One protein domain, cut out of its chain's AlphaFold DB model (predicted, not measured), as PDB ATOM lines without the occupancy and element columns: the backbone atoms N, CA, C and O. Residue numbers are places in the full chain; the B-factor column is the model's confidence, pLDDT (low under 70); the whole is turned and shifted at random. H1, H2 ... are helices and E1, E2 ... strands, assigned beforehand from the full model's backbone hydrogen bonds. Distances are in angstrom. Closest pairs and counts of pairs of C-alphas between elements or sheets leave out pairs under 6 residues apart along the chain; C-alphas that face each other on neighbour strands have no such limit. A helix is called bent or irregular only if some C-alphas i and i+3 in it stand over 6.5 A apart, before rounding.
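Overview. This is residues 18 to 136 of the 535 residues of an uncharacterized protein of Omnitrophica WOR_2 bacterium GWA2_47_8 (UniProt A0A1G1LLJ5). One long straight helix, H1, packs with its later residues, 42 to 61, on a single two-stranded hairpin, E1 and E2, while its earlier residues, 18 to 41, stick out as a free arm. The hairpin slants away from the helix toward its own loop, where residues 96 to 101 stick out, and the long stretches 62 to 81 and 115 to 136 lie near the other end of the hairpin and the last residues of H1. The printed part has 119 residues, with one named helix and two named strands in the order H1, E1, E2; the sheet's order is E1 - E2, antiparallel, and the class is mixed, helices and strands. The whole is extended, with a radius of gyration of the C-alphas of 23.2 A and spans of 80 by 33 by 23 A, the arm adding much to the longest.

Arrangement. H1, residues 18 to 61, stands free over residues 18 to 41. Every O i to N i+4 pair in H1 is within hydrogen-bond range. E1, residues 82 to 92, has 12 pairs of C-alphas within 8 A of H1; the closest are those of Ser 57 and Ala 83, 5.1 A apart. E2, residues 104 to 114, has 22 such pairs with H1; the closest C-alphas are those of Leu 54 and Gly 113, 4.6 A apart. E1 and E2 form a hairpin, antiparallel with 163 degrees between their directions. The C-alphas of Val 82 and Ser 114 face each other at 4.3 A. N 83 and O 113 are 2.9 A apart and N 107 and O 89 are 2.8 A apart, both within hydrogen-bond range.

Along the chain. H1 runs from Leu 18, with its C-alpha at (-159.782, -171.383, 329.727), to Ser 61, 63.4 A from first to last C-alpha; it is not bent. E1 runs from Val 82, with its C-alpha at (-110.150, -193.036, 311.707), to Leu 92, over 31.9 A. E2 runs from Arg 104 to Ser 114, whose C-alpha is at (-111.704, -194.978, 315.193), over 32.3 A.

Size, cuts and confidence. The two C-alphas farthest apart are those of Leu 18 and Glu 128, at 81.4 A. Without the stretches that stand free, residues 18 to 41, 96 to 101 and 126 to 131, the body spans 53 by 25 by 21 A. The printed part has no cut. The links H1 to E1, 20 residues, and E1 to E2, 11 residues, are long. The mean pLDDT of the printed part is 80.0, and the model's confidence is low, under 70, in residues 64 to 74, 92 to 104 and 126 to 133.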
ATOM      1  N   LEU A  18    -160.140-169.966 329.603       94.19
ATOM      2  CA  LEU A  18    -159.782-171.383 329.727       94.19
ATOM      3  C   LEU A  18    -159.519-172.041 328.363       94.19
ATOM      4  O   LEU A  18    -158.573-172.817 328.233       94.19
ATOM      5  N   ALA A  19    -160.320-171.722 327.342       95.12
ATOM      6  CA  ALA A  19    -160.120-172.235 325.988       95.12
ATOM      7  C   ALA A  19    -158.807-171.730 325.368       95.12
ATOM      8  O   ALA A  19    -158.084-172.513 324.751       95.12
ATOM      9  N   ILE A  20    -158.464-170.452 325.568       95.25
ATOM     10  CA  ILE A  20    -157.199-169.871 325.100       95.25
ATOM     11  C   ILE A  20    -156.016-170.511 325.832       95.25
ATOM     12  O   ILE A  20    -155.072-170.951 325.179       95.25
ATOM     13  N   PHE A  21    -156.075-170.640 327.162       96.12
ATOM     14  CA  PHE A  21    -155.027-171.319 327.933       96.12
ATOM     15  C   PHE A  21    -154.868-172.782 327.506       96.12
ATOM     16  O   PHE A  21    -153.745-173.235 327.286       96.12
ATOM     17  N   GLY A  22    -155.975-173.504 327.309       96.44
ATOM     18  CA  GLY A  22    -155.959-174.868 326.788       96.44
ATOM     19  C   GLY A  22    -155.298-174.954 325.410       96.44
ATOM     20  O   GLY A  22    -154.414-175.784 325.203       96.44
ATOM     21  N   ALA A  23    -155.661-174.062 324.484       96.38
ATOM     22  CA  ALA A  23    -155.075-174.010 323.145       96.38
ATOM     23  C   ALA A  23    -153.564-173.725 323.176       96.38
ATOM     24  O   ALA A  23    -152.806-174.391 322.471       96.38
ATOM     25  N   VAL A  24    -153.110-172.792 324.023       96.31
ATOM     26  CA  VAL A  24    -151.681-172.488 324.203       96.31
ATOM     27  C   VAL A  24    -150.927-173.702 324.750       96.31
ATOM     28  O   VAL A  24    -149.865-174.041 324.232       96.31
ATOM     29  N   VAL A  25    -151.481-174.406 325.742       97.00
ATOM     30  CA  VAL A  25    -150.855-175.613 326.308       97.00
ATOM     31  C   VAL A  25    -150.739-176.723 325.259       97.00
ATOM     32  O   VAL A  25    -149.657-177.283 325.090       97.00
ATOM     33  N   PHE A  26    -151.805-177.012 324.503       96.00
ATOM     34  CA  PHE A  26    -151.751-178.013 323.431       96.00
ATOM     35  C   PHE A  26    -150.765-177.634 322.325       96.00
ATOM     36  O   PHE A  26    -150.054-178.501 321.815       96.00
ATOM     37  N   PHE A  27    -150.682-176.351 321.978       94.94
ATOM     38  CA  PHE A  27    -149.720-175.853 321.002       94.94
ATOM     39  C   PHE A  27    -148.271-176.042 321.475       94.94
ATOM     40  O   PHE A  27    -147.453-176.587 320.732       94.94
ATOM     41  N   VAL A  28    -147.959-175.675 322.723       96.44
ATOM     42  CA  VAL A  28    -146.619-175.850 323.308       96.44
ATOM     43  C   VAL A  28    -146.248-177.331 323.408       96.44
ATOM     44  O   VAL A  28    -145.152-177.707 322.994       96.44
ATOM     45  N   ILE A  29    -147.159-178.195 323.873       96.50
ATOM     46  CA  ILE A  29    -146.934-179.651 323.903       96.50
ATOM     47  C   ILE A  29    -146.689-180.180 322.485       96.50
ATOM     48  O   ILE A  29    -145.762-180.958 322.275       96.50
ATOM     49  N   GLY A  30    -147.465-179.727 321.497       93.94
ATOM     50  CA  GLY A  30    -147.279-180.101 320.096       93.94
ATOM     51  C   GLY A  30    -145.895-179.728 319.556       93.94
ATOM     52  O   GLY A  30    -145.257-180.543 318.885       93.94
ATOM     53  N   ILE A  31    -145.393-178.533 319.889       93.81
ATOM     54  CA  ILE A  31    -144.036-178.101 319.527       93.81
ATOM     55  C   ILE A  31    -142.981-178.964 320.223       93.81
ATOM     56  O   ILE A  31    -142.074-179.450 319.550       93.81
ATOM     57  N   LEU A  32    -143.108-179.195 321.534       94.44
ATOM     58  CA  LEU A  32    -142.153-180.001 322.301       94.44
ATOM     59  C   LEU A  32    -142.073-181.434 321.775       94.44
ATOM     60  O   LEU A  32    -140.980-181.958 321.576       94.44
ATOM     61  N   VAL A  33    -143.219-182.053 321.483       93.88
ATOM     62  CA  VAL A  33    -143.287-183.401 320.911       93.88
ATOM     63  C   VAL A  33    -142.642-183.432 319.524       93.88
ATOM     64  O   VAL A  33    -141.819-184.305 319.251       93.88
ATOM     65  N   ARG A  34    -142.938-182.456 318.654       86.00
ATOM     66  CA  ARG A  34    -142.308-182.350 317.326       86.00
ATOM     67  C   ARG A  34    -140.792-182.171 317.424       86.00
ATOM     68  O   ARG A  34    -140.055-182.826 316.691       86.00
ATOM     69  N   GLN A  35    -140.324-181.310 318.326       91.81
ATOM     70  CA  GLN A  35    -138.899-181.076 318.547       91.81
ATOM     71  C   GLN A  35    -138.208-182.326 319.104       91.81
ATOM     72  O   GLN A  35    -137.136-182.684 318.621       91.81
ATOM     73  N   ALA A  36    -138.835-183.030 320.050       92.00
ATOM     74  CA  ALA A  36    -138.317-184.276 320.610       92.00
ATOM     75  C   ALA A  36    -138.213-185.385 319.552       92.00
ATOM     76  O   ALA A  36    -137.189-186.063 319.481       92.00
ATOM     77  N   PHE A  37    -139.223-185.539 318.687       88.44
ATOM     78  CA  PHE A  37    -139.164-186.495 317.578       88.44
ATOM     79  C   PHE A  37    -138.065-186.148 316.575       88.44
ATOM     80  O   PHE A  37    -137.311-187.037 316.187       88.44
ATOM     81  N   ASN A  38    -137.930-184.874 316.196       85.75
ATOM     82  CA  ASN A  38    -136.865-184.436 315.296       85.75
ATOM     83  C   ASN A  38    -135.475-184.683 315.903       85.75
ATOM     84  O   ASN A  38    -134.608-185.229 315.229       85.75
ATOM     85  N   ALA A  39    -135.274-184.351 317.182       90.00
ATOM     86  CA  ALA A  39    -134.005-184.567 317.872       90.00
ATOM     87  C   ALA A  39    -133.658-186.060 317.996       90.00
ATOM     88  O   ALA A  39    -132.536-186.454 317.686       90.00
ATOM     89  N   ASN A  40    -134.622-186.899 318.393       92.44
ATOM     90  CA  ASN A  40    -134.443-188.351 318.494       92.44
ATOM     91  C   ASN A  40    -134.095-188.955 317.128       92.44
ATOM     92  O   ASN A  40    -133.158-189.741 316.995       92.44
ATOM     93  N   TYR A  41    -134.808-188.525 316.090       87.69
ATOM     94  CA  TYR A  41    -134.533-188.934 314.728       87.69
ATOM     95  C   TYR A  41    -133.106-188.550 314.306       87.69
ATOM     96  O   TYR A  41    -132.357-189.406 313.836       87.69
ATOM     97  N   THR A  42    -132.687-187.303 314.539       88.88
ATOM     98  CA  THR A  42    -131.324-186.868 314.215       88.88
ATOM     99  C   THR A  42    -130.266-187.674 314.955       88.88
ATOM    100  O   THR A  42    -129.353-188.189 314.312       88.88
ATOM    101  N   GLN A  43    -130.442-187.890 316.259       93.19
ATOM    102  CA  GLN A  43    -129.542-188.714 317.066       93.19
ATOM    103  C   GLN A  43    -129.435-190.148 316.538       93.19
ATOM    104  O   GLN A  43    -128.328-190.665 316.398       93.19
ATOM    105  N   ASN A  44    -130.552-190.789 316.183       92.88
ATOM    106  CA  ASN A  44    -130.533-192.148 315.638       92.88
ATOM    107  C   ASN A  44    -129.737-192.242 314.339       92.88
ATOM    108  O   ASN A  44    -129.005-193.210 314.134       92.88
ATOM    109  N   HIS A  45    -129.853-191.243 313.465       89.12
ATOM    110  CA  HIS A  45    -129.064-191.228 312.243       89.12
ATOM    111  C   HIS A  45    -127.582-190.939 312.501       89.12
ATOM    112  O   HIS A  45    -126.741-191.579 311.874       89.12
ATOM    113  N   THR A  46    -127.245-190.063 313.450       93.31
ATOM    114  CA  THR A  46    -125.853-189.868 313.883       93.31
ATOM    115  C   THR A  46    -125.270-191.169 314.437       93.31
ATOM    116  O   THR A  46    -124.183-191.572 314.037       93.31
ATOM    117  N   PHE A  47    -126.014-191.902 315.274       94.69
ATOM    118  CA  PHE A  47    -125.578-193.207 315.781       94.69
ATOM    119  C   PHE A  47    -125.452-194.259 314.682       94.69
ATOM    120  O   PHE A  47    -124.541-195.085 314.725       94.69
ATOM    121  N   ARG A  48    -126.342-194.243 313.684       92.88
ATOM    122  CA  ARG A  48    -126.211-195.099 312.503       92.88
ATOM    123  C   ARG A  48    -124.903-194.790 311.778       92.88
ATOM    124  O   ARG A  48    -124.128-195.715 311.559       92.88
ATOM    125  N   ALA A  49    -124.631-193.521 311.479       93.06
ATOM    126  CA  ALA A  49    -123.402-193.106 310.813       93.06
ATOM    127  C   ALA A  49    -122.149-193.500 311.611       93.06
ATOM    128  O   ALA A  49    -121.226-194.090 311.058       93.06
ATOM    129  N   MET A  50    -122.164-193.288 312.930       95.00
ATOM    130  CA  MET A  50    -121.082-193.688 313.833       95.00
ATOM    131  C   MET A  50    -120.845-195.204 313.834       95.00
ATOM    132  O   MET A  50    -119.702-195.648 313.794       95.00
ATOM    133  N   ARG A  51    -121.909-196.019 313.843       94.31
ATOM    134  CA  ARG A  51    -121.791-197.486 313.763       94.31
ATOM    135  C   ARG A  51    -121.174-197.936 312.443       94.31
ATOM    136  O   ARG A  51    -120.350-198.846 312.454       94.31
ATOM    137  N   TYR A  52    -121.542-197.305 311.328       92.75
ATOM    138  CA  TYR A  52    -120.895-197.577 310.043       92.75
ATOM    139  C   TYR A  52    -119.420-197.166 310.069       92.75
ATOM    140  O   TYR A  52    -118.589-197.961 309.645       92.75
ATOM    141  N   ALA A  53    -119.085-195.998 310.625       94.25
ATOM    142  CA  ALA A  53    -117.704-195.528 310.727       94.25
ATOM    143  C   ALA A  53    -116.844-196.501 311.543       94.25
ATOM    144  O   ALA A  53    -115.831-197.000 311.061       94.25
ATOM    145  N   LEU A  54    -117.313-196.888 312.731       93.88
ATOM    146  CA  LEU A  54    -116.647-197.898 313.553       93.88
ATOM    147  C   LEU A  54    -116.520-199.245 312.834       93.88
ATOM    148  O   LEU A  54    -115.481-199.888 312.929       93.88
ATOM    149  N   SER A  55    -117.548-199.666 312.090       91.88
ATOM    150  CA  SER A  55    -117.493-200.910 311.320       91.88
ATOM    151  C   SER A  55    -116.456-200.855 310.197       91.88
ATOM    152  O   SER A  55    -115.739-201.835 310.017       91.88
ATOM    153  N   GLN A  56    -116.351-199.747 309.458       90.06
ATOM    154  CA  GLN A  56    -115.351-199.605 308.393       90.06
ATOM    155  C   GLN A  56    -113.931-199.509 308.950       90.06
ATOM    156  O   GLN A  56    -113.015-200.127 308.401       90.06
ATOM    157  N   SER A  57    -113.764-198.805 310.072       91.19
ATOM    158  CA  SER A  57    -112.486-198.747 310.780       91.19
ATOM    159  C   SER A  57    -112.061-200.135 311.271       91.19
ATOM    160  O   SER A  57    -110.956-200.570 310.970       91.19
ATOM    161  N   PHE A  58    -112.971-200.891 311.898       90.50
ATOM    162  CA  PHE A  58    -112.725-202.269 312.335       90.50
ATOM    163  C   PHE A  58    -112.380-203.216 311.176       90.50
ATOM    164  O   PHE A  58    -111.452-204.013 311.286       90.50
ATOM    165  N   LYS A  59    -113.125-203.148 310.063       86.94
ATOM    166  CA  LYS A  59    -112.879-204.002 308.891       86.94
ATOM    167  C   LYS A  59    -111.491-203.753 308.315       86.94
ATOM    168  O   LYS A  59    -110.746-204.697 308.102       86.94
ATOM    169  N   THR A  60    -111.135-202.487 308.131       84.56
ATOM    170  CA  THR A  60    -109.817-202.107 307.603       84.56
ATOM    171  C   THR A  60    -108.711-202.476 308.589       84.56
ATOM    172  O   THR A  60    -107.670-202.984 308.177       84.56
ATOM    173  N   SER A  61    -108.961-202.315 309.896       85.56
ATOM    174  CA  SER A  61    -107.954-202.620 310.905       85.56
ATOM    175  C   SER A  61    -107.619-204.108 310.995       85.56
ATOM    176  O   SER A  61    -106.486-204.467 311.281       85.56
ATOM    177  N   HIS A  62    -108.602-204.972 310.745       83.88
ATOM    178  CA  HIS A  62    -108.435-206.425 310.781       83.88
ATOM    179  C   HIS A  62    -108.052-207.031 309.429       83.88
ATOM    180  O   HIS A  62    -107.996-208.254 309.333       83.88
ATOM    181  N   GLY A  63    -107.875-206.220 308.379       75.75
ATOM    182  CA  GLY A  63    -107.688-206.754 307.030       75.75
ATOM    183  C   GLY A  63    -108.902-207.574 306.567       75.75
ATOM    184  O   GLY A  63    -108.780-208.636 305.964       75.75
ATOM    185  N   TYR A  64    -110.114-207.125 306.888       69.44
ATOM    186  CA  TYR A  64    -111.349-207.681 306.344       69.44
ATOM    187  C   TYR A  64    -111.764-206.886 305.103       69.44
ATOM    188  O   TYR A  64    -112.164-205.727 305.206       69.44
ATOM    189  N   GLY A  65    -111.761-207.540 303.938       60.38
ATOM    190  CA  GLY A  65    -112.322-206.990 302.697       60.38
ATOM    191  C   GLY A  65    -111.311-206.629 301.611       60.38
ATOM    192  O   GLY A  65    -111.726-206.176 300.548       60.38
ATOM    193  N   ILE A  66    -110.021-206.870 301.836       58.50
ATOM    194  CA  ILE A  66    -108.995-206.853 300.793       58.50
ATOM    195  C   ILE A  66    -108.652-208.328 300.560       58.50
ATOM    196  O   ILE A  66    -108.097-208.974 301.433       58.50
ATOM    197  N   PRO A  67    -109.062-208.965 299.463       54.47
ATOM    198  CA  PRO A  67    -108.611-210.324 299.211       54.47
ATOM    199  C   PRO A  67    -107.149-210.240 298.779       54.47
ATOM    200  O   PRO A  67    -106.841-209.558 297.798       54.47
ATOM    201  N   LEU A  68    -106.244-210.888 299.511       58.41
ATOM    202  CA  LEU A  68    -104.904-211.122 298.986       58.41
ATOM    203  C   LEU A  68    -104.972-212.235 297.929       58.41
ATOM    204  O   LEU A  68    -105.772-213.174 298.070       58.41
ATOM    205  N   PRO A  69    -104.147-212.163 296.869       48.91
ATOM    206  CA  PRO A  69    -103.957-213.283 295.956       48.91
ATOM    207  C   PRO A  69    -103.544-214.521 296.766       48.91
ATOM    208  O   PRO A  69    -102.472-214.542 297.355       48.91
ATOM    209  N   GLY A  70    -104.412-215.535 296.837       62.19
ATOM    210  CA  GLY A  70    -104.171-216.754 297.628       62.19
ATOM    211  C   GLY A  70    -105.175-217.025 298.753       62.19
ATOM    212  O   GLY A  70    -105.145-218.106 299.330       62.19
ATOM    213  N   GLY A  71    -106.112-216.110 299.031       58.12
ATOM    214  CA  GLY A  71    -107.190-216.349 300.004       58.12
ATOM    215  C   GLY A  71    -106.754-216.302 301.472       58.12
ATOM    216  O   GLY A  71    -107.546-216.642 302.352       58.12
ATOM    217  N   GLU A  72    -105.523-215.868 301.743       62.84
ATOM    218  CA  GLU A  72    -105.074-215.536 303.093       62.84
ATOM    219  C   GLU A  72    -105.744-214.236 303.567       62.84
ATOM    220  O   GLU A  72    -106.118-213.373 302.764       62.84
ATOM    221  N   ALA A  73    -105.967-214.129 304.880       60.69
ATOM    222  CA  ALA A  73    -106.525-212.922 305.483       60.69
ATOM    223  C   ALA A  73    -105.615-211.734 305.146       60.69
ATOM    224  O   ALA A  73    -104.407-211.835 305.349       60.69
ATOM    225  N   SER A  74    -106.173-210.641 304.610       67.69
ATOM    226  CA  SER A  74    -105.329-209.502 304.245       67.69
ATOM    227  C   SER A  74    -104.631-208.886 305.432       67.69
ATOM    228  O   SER A  74    -105.103-208.963 306.569       67.69
ATOM    229  N   GLU A  75    -103.514-208.238 305.131       76.19
ATOM    230  CA  GLU A  75    -102.787-207.481 306.119       76.19
ATOM    231  C   GLU A  75    -103.642-206.326 306.672       76.19
ATOM    232  O   GLU A  75    -104.471-205.737 305.963       76.19
ATOM    233  N   PRO A  76    -103.487-206.019 307.970       81.12
ATOM    234  CA  PRO A  76    -104.075-204.835 308.577       81.12
ATOM    235  C   PRO A  76    -103.659-203.572 307.809       81.12
ATOM    236  O   PRO A  76    -102.478-203.357 307.568       81.12
ATOM    237  N   SER A  77    -104.621-202.705 307.484       82.56
ATOM    238  CA  SER A  77    -104.369-201.444 306.772       82.56
ATOM    239  C   SER A  77    -104.527-200.228 307.689       82.56
ATOM    240  O   SER A  77    -105.298-200.255 308.659       82.56
ATOM    241  N   SER A  78    -103.812-199.146 307.363       84.69
ATOM    242  CA  SER A  78    -103.903-197.840 308.039       84.69
ATOM    243  C   SER A  78    -104.923-196.875 307.412       84.69
ATOM    244  O   SER A  78    -105.285-195.875 308.042       84.69
ATOM    245  N   ALA A  79    -105.488-197.194 306.241       83.88
ATOM    246  CA  ALA A  79    -106.328-196.276 305.459       83.88
ATOM    247  C   ALA A  79    -107.585-195.761 306.171       83.88
ATOM    248  O   ALA A  79    -108.101-194.691 305.850       83.88
ATOM    249  N   ARG A  80    -108.122-196.531 307.122       88.06
ATOM    250  CA  ARG A  80    -109.316-196.161 307.902       88.06
ATOM    251  C   ARG A  80    -109.097-196.303 309.405       88.06
ATOM    252  O   ARG A  80    -110.010-196.687 310.141       88.06
ATOM    253  N   ASN A  81    -107.901-195.963 309.884       87.06
ATOM    254  CA  ASN A  81    -107.620-195.864 311.323       87.06
ATOM    255  C   ASN A  81    -108.628-194.957 312.042       87.06
ATOM    256  O   ASN A  81    -109.126-195.279 313.123       87.06
ATOM    257  N   VAL A  82    -108.980-193.851 311.390       89.38
ATOM    258  CA  VAL A  82    -110.150-193.036 311.707       89.38
ATOM    259  C   VAL A  82    -111.028-193.028 310.462       89.38
ATOM    260  O   VAL A  82    -110.786-192.274 309.526       89.38
ATOM    261  N   ALA A  83    -112.033-193.898 310.423       90.75
ATOM    262  CA  ALA A  83    -112.998-193.888 309.335       90.75
ATOM    263  C   ALA A  83    -113.898-192.660 309.490       90.75
ATOM    264  O   ALA A  83    -114.528-192.470 310.535       90.75
ATOM    265  N   SER A  84    -113.978-191.844 308.447       92.81
ATOM    266  CA  SER A  84    -114.917-190.731 308.354       92.81
ATOM    267  C   SER A  84    -115.964-191.064 307.299       92.81
ATOM    268  O   SER A  84    -115.640-191.501 306.196       92.81
ATOM    269  N   ILE A  85    -117.236-190.928 307.681       93.81
ATOM    270  CA  ILE A  85    -118.365-191.280 306.829       93.81
ATOM    271  C   ILE A  85    -119.328-190.108 306.700       93.81
ATOM    272  O   ILE A  85    -119.776-189.555 307.708       93.81
ATOM    273  N   LEU A  86    -119.705-189.793 305.462       94.56
ATOM    274  CA  LEU A  86    -120.731-188.813 305.122       94.56
ATOM    275  C   LEU A  86    -121.961-189.507 304.539       94.56
ATOM    276  O   LEU A  86    -121.894-190.119 303.484       94.56
ATOM    277  N   PHE A  87    -123.106-189.381 305.195       93.75
ATOM    278  CA  PHE A  87    -124.400-189.795 304.665       93.75
ATOM    279  C   PHE A  87    -125.119-188.601 304.048       93.75
ATOM    280  O   PHE A  87    -125.335-187.593 304.717       93.75
ATOM    281  N   ILE A  88    -125.545-188.755 302.801       91.88
ATOM    282  CA  ILE A  88    -126.418-187.843 302.073       91.88
ATOM    283  C   ILE A  88    -127.670-188.640 301.706       91.88
ATOM    284  O   ILE A  88    -127.654-189.498 300.825       91.88
ATOM    285  N   GLU A  89    -128.763-188.380 302.416       89.06
ATOM    286  CA  GLU A  89    -130.068-188.973 302.130       89.06
ATOM    287  C   GLU A  89    -131.007-187.888 301.600       89.06
ATOM    288  O   GLU A  89    -131.391-186.963 302.317       89.06
ATOM    289  N   ASP A  90    -131.424-188.008 300.346       84.69
ATOM    290  CA  ASP A  90    -132.430-187.135 299.766       84.69
ATOM    291  C   ASP A  90    -133.802-187.473 300.335       84.69
ATOM    292  O   ASP A  90    -134.326-188.580 300.179       84.69
ATOM    293  N   ARG A  91    -134.407-186.494 301.013       76.06
ATOM    294  CA  ARG A  91    -135.721-186.658 301.627       76.06
ATOM    295  C   ARG A  91    -136.744-185.734 301.021       76.06
ATOM    296  O   ARG A  91    -136.491-184.574 300.715       76.06
ATOM    297  N   LEU A  92    -137.947-186.273 300.913       69.50
ATOM    298  CA  LEU A  92    -139.130-185.508 300.574       69.50
ATOM    299  C   LEU A  92    -139.688-184.943 301.871       69.50
ATOM    300  O   LEU A  92    -140.132-185.707 302.730       69.50
ATOM    301  N   THR A  93    -139.641-183.621 302.042       61.50
ATOM    302  CA  THR A  93    -140.225-182.999 303.229       61.50
ATOM    303  C   THR A  93    -141.744-183.179 303.187       61.50
ATOM    304  O   THR A  93    -142.386-182.727 302.237       61.50
ATOM    305  N   PRO A  94    -142.358-183.825 304.195       53.47
ATOM    306  CA  PRO A  94    -143.802-184.049 304.215       53.47
ATOM    307  C   PRO A  94    -144.591-182.780 304.570       53.47
ATOM    308  O   PRO A  94    -145.818-182.766 304.497       53.47
ATOM    309  N   THR A  95    -143.908-181.716 304.999       49.62
ATOM    310  CA  THR A  95    -144.525-180.502 305.524       49.62
ATOM    311  C   THR A  95    -144.550-179.396 304.478       49.62
ATOM    312  O   THR A  95    -143.520-178.792 304.212       49.62
ATOM    313  N   ALA A  96    -145.763-179.110 304.001       41.22
ATOM    314  CA  ALA A  96    -146.187-177.893 303.311       41.22
ATOM    315  C   ALA A  96    -145.727-177.718 301.853       41.22
ATOM    316  O   ALA A  96    -144.743-177.057 301.577       41.22
ATOM    317  N   GLU A  97    -146.543-178.208 300.913       43.41
ATOM    318  CA  GLU A  97    -147.379-177.319 300.095       43.41
ATOM    319  C   GLU A  97    -148.420-178.108 299.288       43.41
ATOM    320  O   GLU A  97    -148.224-179.235 298.829       43.41
ATOM    321  N   LYS A  98    -149.592-177.494 299.151       44.19
ATOM    322  CA  LYS A  98    -150.687-177.937 298.294       44.19
ATOM    323  C   LYS A  98    -150.153-178.004 296.850       44.19
ATOM    324  O   LYS A  98    -149.953-176.973 296.225       44.19
ATOM    325  N   TYR A  99    -150.017-179.212 296.304       44.16
ATOM    326  CA  TYR A  99    -149.762-179.498 294.882       44.16
ATOM    327  C   TYR A  99    -148.383-179.075 294.318       44.16
ATOM    328  O   TYR A  99    -148.243-178.024 293.698       44.16
ATOM    329  N   GLY A 100    -147.415-179.996 294.355       47.78
ATOM    330  CA  GLY A 100    -146.386-180.112 293.306       47.78
ATOM    331  C   GLY A 100    -144.983-179.589 293.630       47.78
ATOM    332  O   GLY A 100    -144.034-180.098 293.046       47.78
ATOM    333  N   SER A 101    -144.818-178.677 294.589       49.31
ATOM    334  CA  SER A 101    -143.512-178.211 295.085       49.31
ATOM    335  C   SER A 101    -143.051-179.079 296.261       49.31
ATOM    336  O   SER A 101    -143.027-178.662 297.413       49.31
ATOM    337  N   LEU A 102    -142.715-180.346 296.003       54.34
ATOM    338  CA  LEU A 102    -142.011-181.149 297.008       54.34
ATOM    339  C   LEU A 102    -140.576-180.623 297.101       54.34
ATOM    340  O   LEU A 102    -139.702-181.120 296.390       54.34
ATOM    341  N   THR A 103    -140.342-179.621 297.950       55.44
ATOM    342  CA  THR A 103    -138.990-179.181 298.302       55.44
ATOM    343  C   THR A 103    -138.220-180.378 298.849       55.44
ATOM    344  O   THR A 103    -138.702-181.112 299.715       55.44
ATOM    345  N   ARG A 104    -137.037-180.633 298.297       65.25
ATOM    346  CA  ARG A 104    -136.165-181.726 298.728       65.25
ATOM    347  C   ARG A 104    -134.951-181.119 299.368       65.25
ATOM    348  O   ARG A 104    -134.101-180.562 298.688       65.25
ATOM    349  N   THR A 105    -134.891-181.221 300.681       71.75
ATOM    350  CA  THR A 105    -133.697-180.852 301.427       71.75
ATOM    351  C   THR A 105    -132.867-182.118 301.619       71.75
ATOM    352  O   THR A 105    -133.390-183.065 302.225       71.75
ATOM    353  N   PRO A 106    -131.616-182.179 301.123       80.88
ATOM    354  CA  PRO A 106    -130.733-183.275 301.480       80.88
ATOM    355  C   PRO A 106    -130.581-183.331 302.988       80.88
ATOM    356  O   PRO A 106    -130.369-182.320 303.657       80.88
ATOM    357  N   TYR A 107    -130.691-184.534 303.523       86.50
ATOM    358  CA  TYR A 107    -130.352-184.803 304.896       86.50
ATOM    359  C   TYR A 107    -128.904-185.276 304.950       86.50
ATOM    360  O   TYR A 107    -128.600-186.395 304.537       86.50
ATOM    361  N   VAL A 108    -128.025-184.399 305.431       91.25
ATOM    362  CA  VAL A 108    -126.582-184.638 305.484       91.25
ATOM    363  C   VAL A 108    -126.156-184.914 306.921       91.25
ATOM    364  O   VAL A 108    -126.486-184.149 307.828       91.25
ATOM    365  N   ILE A 109    -125.421-186.004 307.135       94.44
ATOM    366  CA  ILE A 109    -124.789-186.332 308.416       94.44
ATOM    367  C   ILE A 109    -123.377-186.809 308.166       94.44
ATOM    368  O   ILE A 109    -123.177-187.777 307.441       94.44
ATOM    369  N   ALA A 110    -122.423-186.214 308.869       94.25
ATOM    370  CA  ALA A 110    -121.085-186.759 309.000       94.25
ATOM    371  C   ALA A 110    -120.915-187.422 310.372       94.25
ATOM    372  O   ALA A 110    -121.443-186.947 311.381       94.25
ATOM    373  N   SER A 111    -120.167-188.518 310.418       95.44
ATOM    374  CA  SER A 111    -119.665-189.097 311.661       95.44
ATOM    375  C   SER A 111    -118.300-189.714 311.418       95.44
ATOM    376  O   SER A 111    -118.029-190.235 310.341       95.44
ATOM    377  N   ALA A 112    -117.464-189.713 312.449       94.88
ATOM    378  CA  ALA A 112    -116.197-190.426 312.447       94.88
ATOM    379  C   ALA A 112    -116.196-191.523 313.517       94.88
ATOM    380  O   ALA A 112    -116.952-191.463 314.491       94.88
ATOM    381  N   GLY A 113    -115.361-192.534 313.317       92.62
ATOM    382  CA  GLY A 113    -115.145-193.625 314.254       92.62
ATOM    383  C   GLY A 113    -113.739-194.175 314.084       92.62
ATOM    384  O   GLY A 113    -113.276-194.356 312.962       92.62
ATOM    385  N   SER A 114    -113.059-194.433 315.197       91.75
ATOM    386  CA  SER A 114    -111.704-194.978 315.193       91.75
ATOM    387  C   SER A 114    -111.662-196.290 315.956       91.75
ATOM    388  O   SER A 114    -112.241-196.406 317.040       91.75
ATOM    389  N   PHE A 115    -110.977-197.272 315.381       87.25
ATOM    390  CA  PHE A 115    -110.622-198.516 316.035       87.25
ATOM    391  C   PHE A 115    -109.116-198.515 316.311       87.25
ATOM    392  O   PHE A 115    -108.299-198.391 315.402       87.25
ATOM    393  N   SER A 116    -108.738-198.629 317.583       80.69
ATOM    394  CA  SER A 116    -107.381-198.311 318.049       80.69
ATOM    395  C   SER A 116    -106.290-199.296 317.621       80.69
ATOM    396  O   SER A 116    -105.115-198.981 317.787       80.69
ATOM    397  N   GLN A 117    -106.646-200.465 317.081       81.00
ATOM    398  CA  GLN A 117    -105.697-201.545 316.780       81.00
ATOM    399  C   GLN A 117    -104.555-201.112 315.855       81.00
ATOM    400  O   GLN A 117    -103.413-201.480 316.109       81.00
ATOM    401  N   ASN A 118    -104.850-200.285 314.849       79.31
ATOM    402  CA  ASN A 118    -103.868-199.843 313.857       79.31
ATOM    403  C   ASN A 118    -103.540-198.353 313.959       79.31
ATOM    404  O   ASN A 118    -102.895-197.815 313.067       79.31
ATOM    405  N   LEU A 119    -103.928-197.673 315.045       81.38
ATOM    406  CA  LEU A 119    -103.716-196.224 315.189       81.38
ATOM    407  C   LEU A 119    -102.234-195.824 315.067       81.38
ATOM    408  O   LEU A 119    -101.926-194.714 314.650       81.38
ATOM    409  N   PHE A 120    -101.332-196.742 315.415       81.75
ATOM    410  CA  PHE A 120     -99.883-196.564 315.336       81.75
ATOM    411  C   PHE A 120     -99.237-197.336 314.181       81.75
ATOM    412  O   PHE A 120     -98.010-197.402 314.117       81.75
ATOM    413  N   LEU A 121    -100.036-197.941 313.293       80.19
ATOM    414  CA  LEU A 121     -99.519-198.573 312.089       80.19
ATOM    415  C   LEU A 121     -98.955-197.456 311.198       80.19
ATOM    416  O   LEU A 121     -99.714-196.567 310.801       80.19
ATOM    417  N   PRO A 122     -97.636-197.436 310.938       75.06
ATOM    418  CA  PRO A 122     -97.056-196.390 310.121       75.06
ATOM    419  C   PRO A 122     -97.564-196.525 308.688       75.06
ATOM    420  O   PRO A 122     -97.710-197.637 308.185       75.06
ATOM    421  N   LEU A 123     -97.754-195.392 308.013       75.94
ATOM    422  CA  LEU A 123     -97.834-195.396 306.558       75.94
ATOM    423  C   LEU A 123     -96.510-195.966 306.036       75.94
ATOM    424  O   LEU A 123     -95.422-195.475 306.381       75.94
ATOM    425  N   ASP A 124     -96.605-197.048 305.276       70.94
ATOM    426  CA  ASP A 124     -95.471-197.645 304.598       70.94
ATOM    427  C   ASP A 124     -95.726-197.632 303.097       70.94
ATOM    428  O   ASP A 124     -96.734-198.142 302.614       70.94
ATOM    429  N   TYR A 125     -94.809-196.997 302.376       70.62
ATOM    430  CA  TYR A 125     -94.777-197.013 300.918       70.62
ATOM    431  C   TYR A 125     -94.085-198.289 300.410       70.62
ATOM    432  O   TYR A 125     -94.339-198.740 299.299       70.62
ATOM    433  N   ASN A 126     -93.146-198.839 301.188       61.16
ATOM    434  CA  ASN A 126     -92.194-199.857 300.750       61.16
ATOM    435  C   ASN A 126     -92.543-201.243 301.301       61.16
ATOM    436  O   ASN A 126     -91.668-201.913 301.858       61.16
ATOM    437  N   THR A 127     -93.783-201.701 301.145       59.69
ATOM    438  CA  THR A 127     -94.033-203.127 301.362       59.69
ATOM    439  C   THR A 127     -93.475-203.922 300.183       59.69
ATOM    440  O   THR A 127     -93.274-203.404 299.078       59.69
ATOM    441  N   GLU A 128     -93.188-205.203 300.413       55.00
ATOM    442  CA  GLU A 128     -92.704-206.138 299.386       55.00
ATOM    443  C   GLU A 128     -93.666-206.234 298.179       55.00
ATOM    444  O   GLU A 128     -93.292-206.704 297.104       55.00
ATOM    445  N   HIS A 129     -94.892-205.725 298.332       55.38
ATOM    446  CA  HIS A 129     -95.972-205.770 297.355       55.38
ATOM    447  C   HIS A 129     -96.188-204.460 296.570       55.38
ATOM    448  O   HIS A 129     -97.072-204.415 295.715       55.38
ATOM    449  N   GLY A 130     -95.342-203.440 296.767       57.03
ATOM    450  CA  GLY A 130     -95.407-202.154 296.057       57.03
ATOM    451  C   GLY A 130     -96.070-201.041 296.879       57.03
ATOM    452  O   GLY A 130     -96.321-201.235 298.064       57.03
ATOM    453  N   PRO A 131     -96.323-199.853 296.291       59.22
ATOM    454  CA  PRO A 131     -97.074-198.808 296.973       59.22
ATOM    455  C   PRO A 131     -98.480-199.327 297.276       59.22
ATOM    456  O   PRO A 131     -99.281-199.602 296.384       59.22
ATOM    457  N   GLU A 132     -98.766-199.515 298.556       66.62
ATOM    458  CA  GLU A 132    -100.064-199.993 299.002       66.62
ATOM    459  C   GLU A 132    -101.032-198.819 299.066       66.62
ATOM    460  O   GLU A 132    -101.276-198.268 300.137       66.62
ATOM    461  N   ASP A 133    -101.648-198.450 297.940       66.88
ATOM    462  CA  ASP A 133    -102.708-197.420 297.889       66.88
ATOM    463  C   ASP A 133    -103.888-197.735 298.838       66.88
ATOM    464  O   ASP A 133    -104.748-196.903 299.151       66.88
ATOM    465  N   PHE A 134    -103.939-198.963 299.353       71.00
ATOM    466  CA  PHE A 134    -104.845-199.366 300.411       71.00
ATOM    467  C   PHE A 134    -104.460-198.892 301.813       71.00
ATOM    468  O   PHE A 134    -105.273-199.100 302.706       71.00
ATOM    469  N   ASN A 135    -103.296-198.279 302.034       78.94
ATOM    470  CA  ASN A 135    -102.883-197.660 303.303       78.94
ATOM    471  C   ASN A 135    -103.165-196.153 303.356       78.94
ATOM    472  O   ASN A 135    -103.127-195.556 304.429       78.94
ATOM    473  N   ILE A 136    -103.498-195.539 302.224       85.75
ATOM    474  CA  ILE A 136    -103.782-194.106 302.139       85.75
ATOM    475  C   ILE A 136    -105.093-193.771 302.872       85.75
ATOM    476  O   ILE A 136    -106.054-194.535 302.744       85.75
TER     477      ILE A 136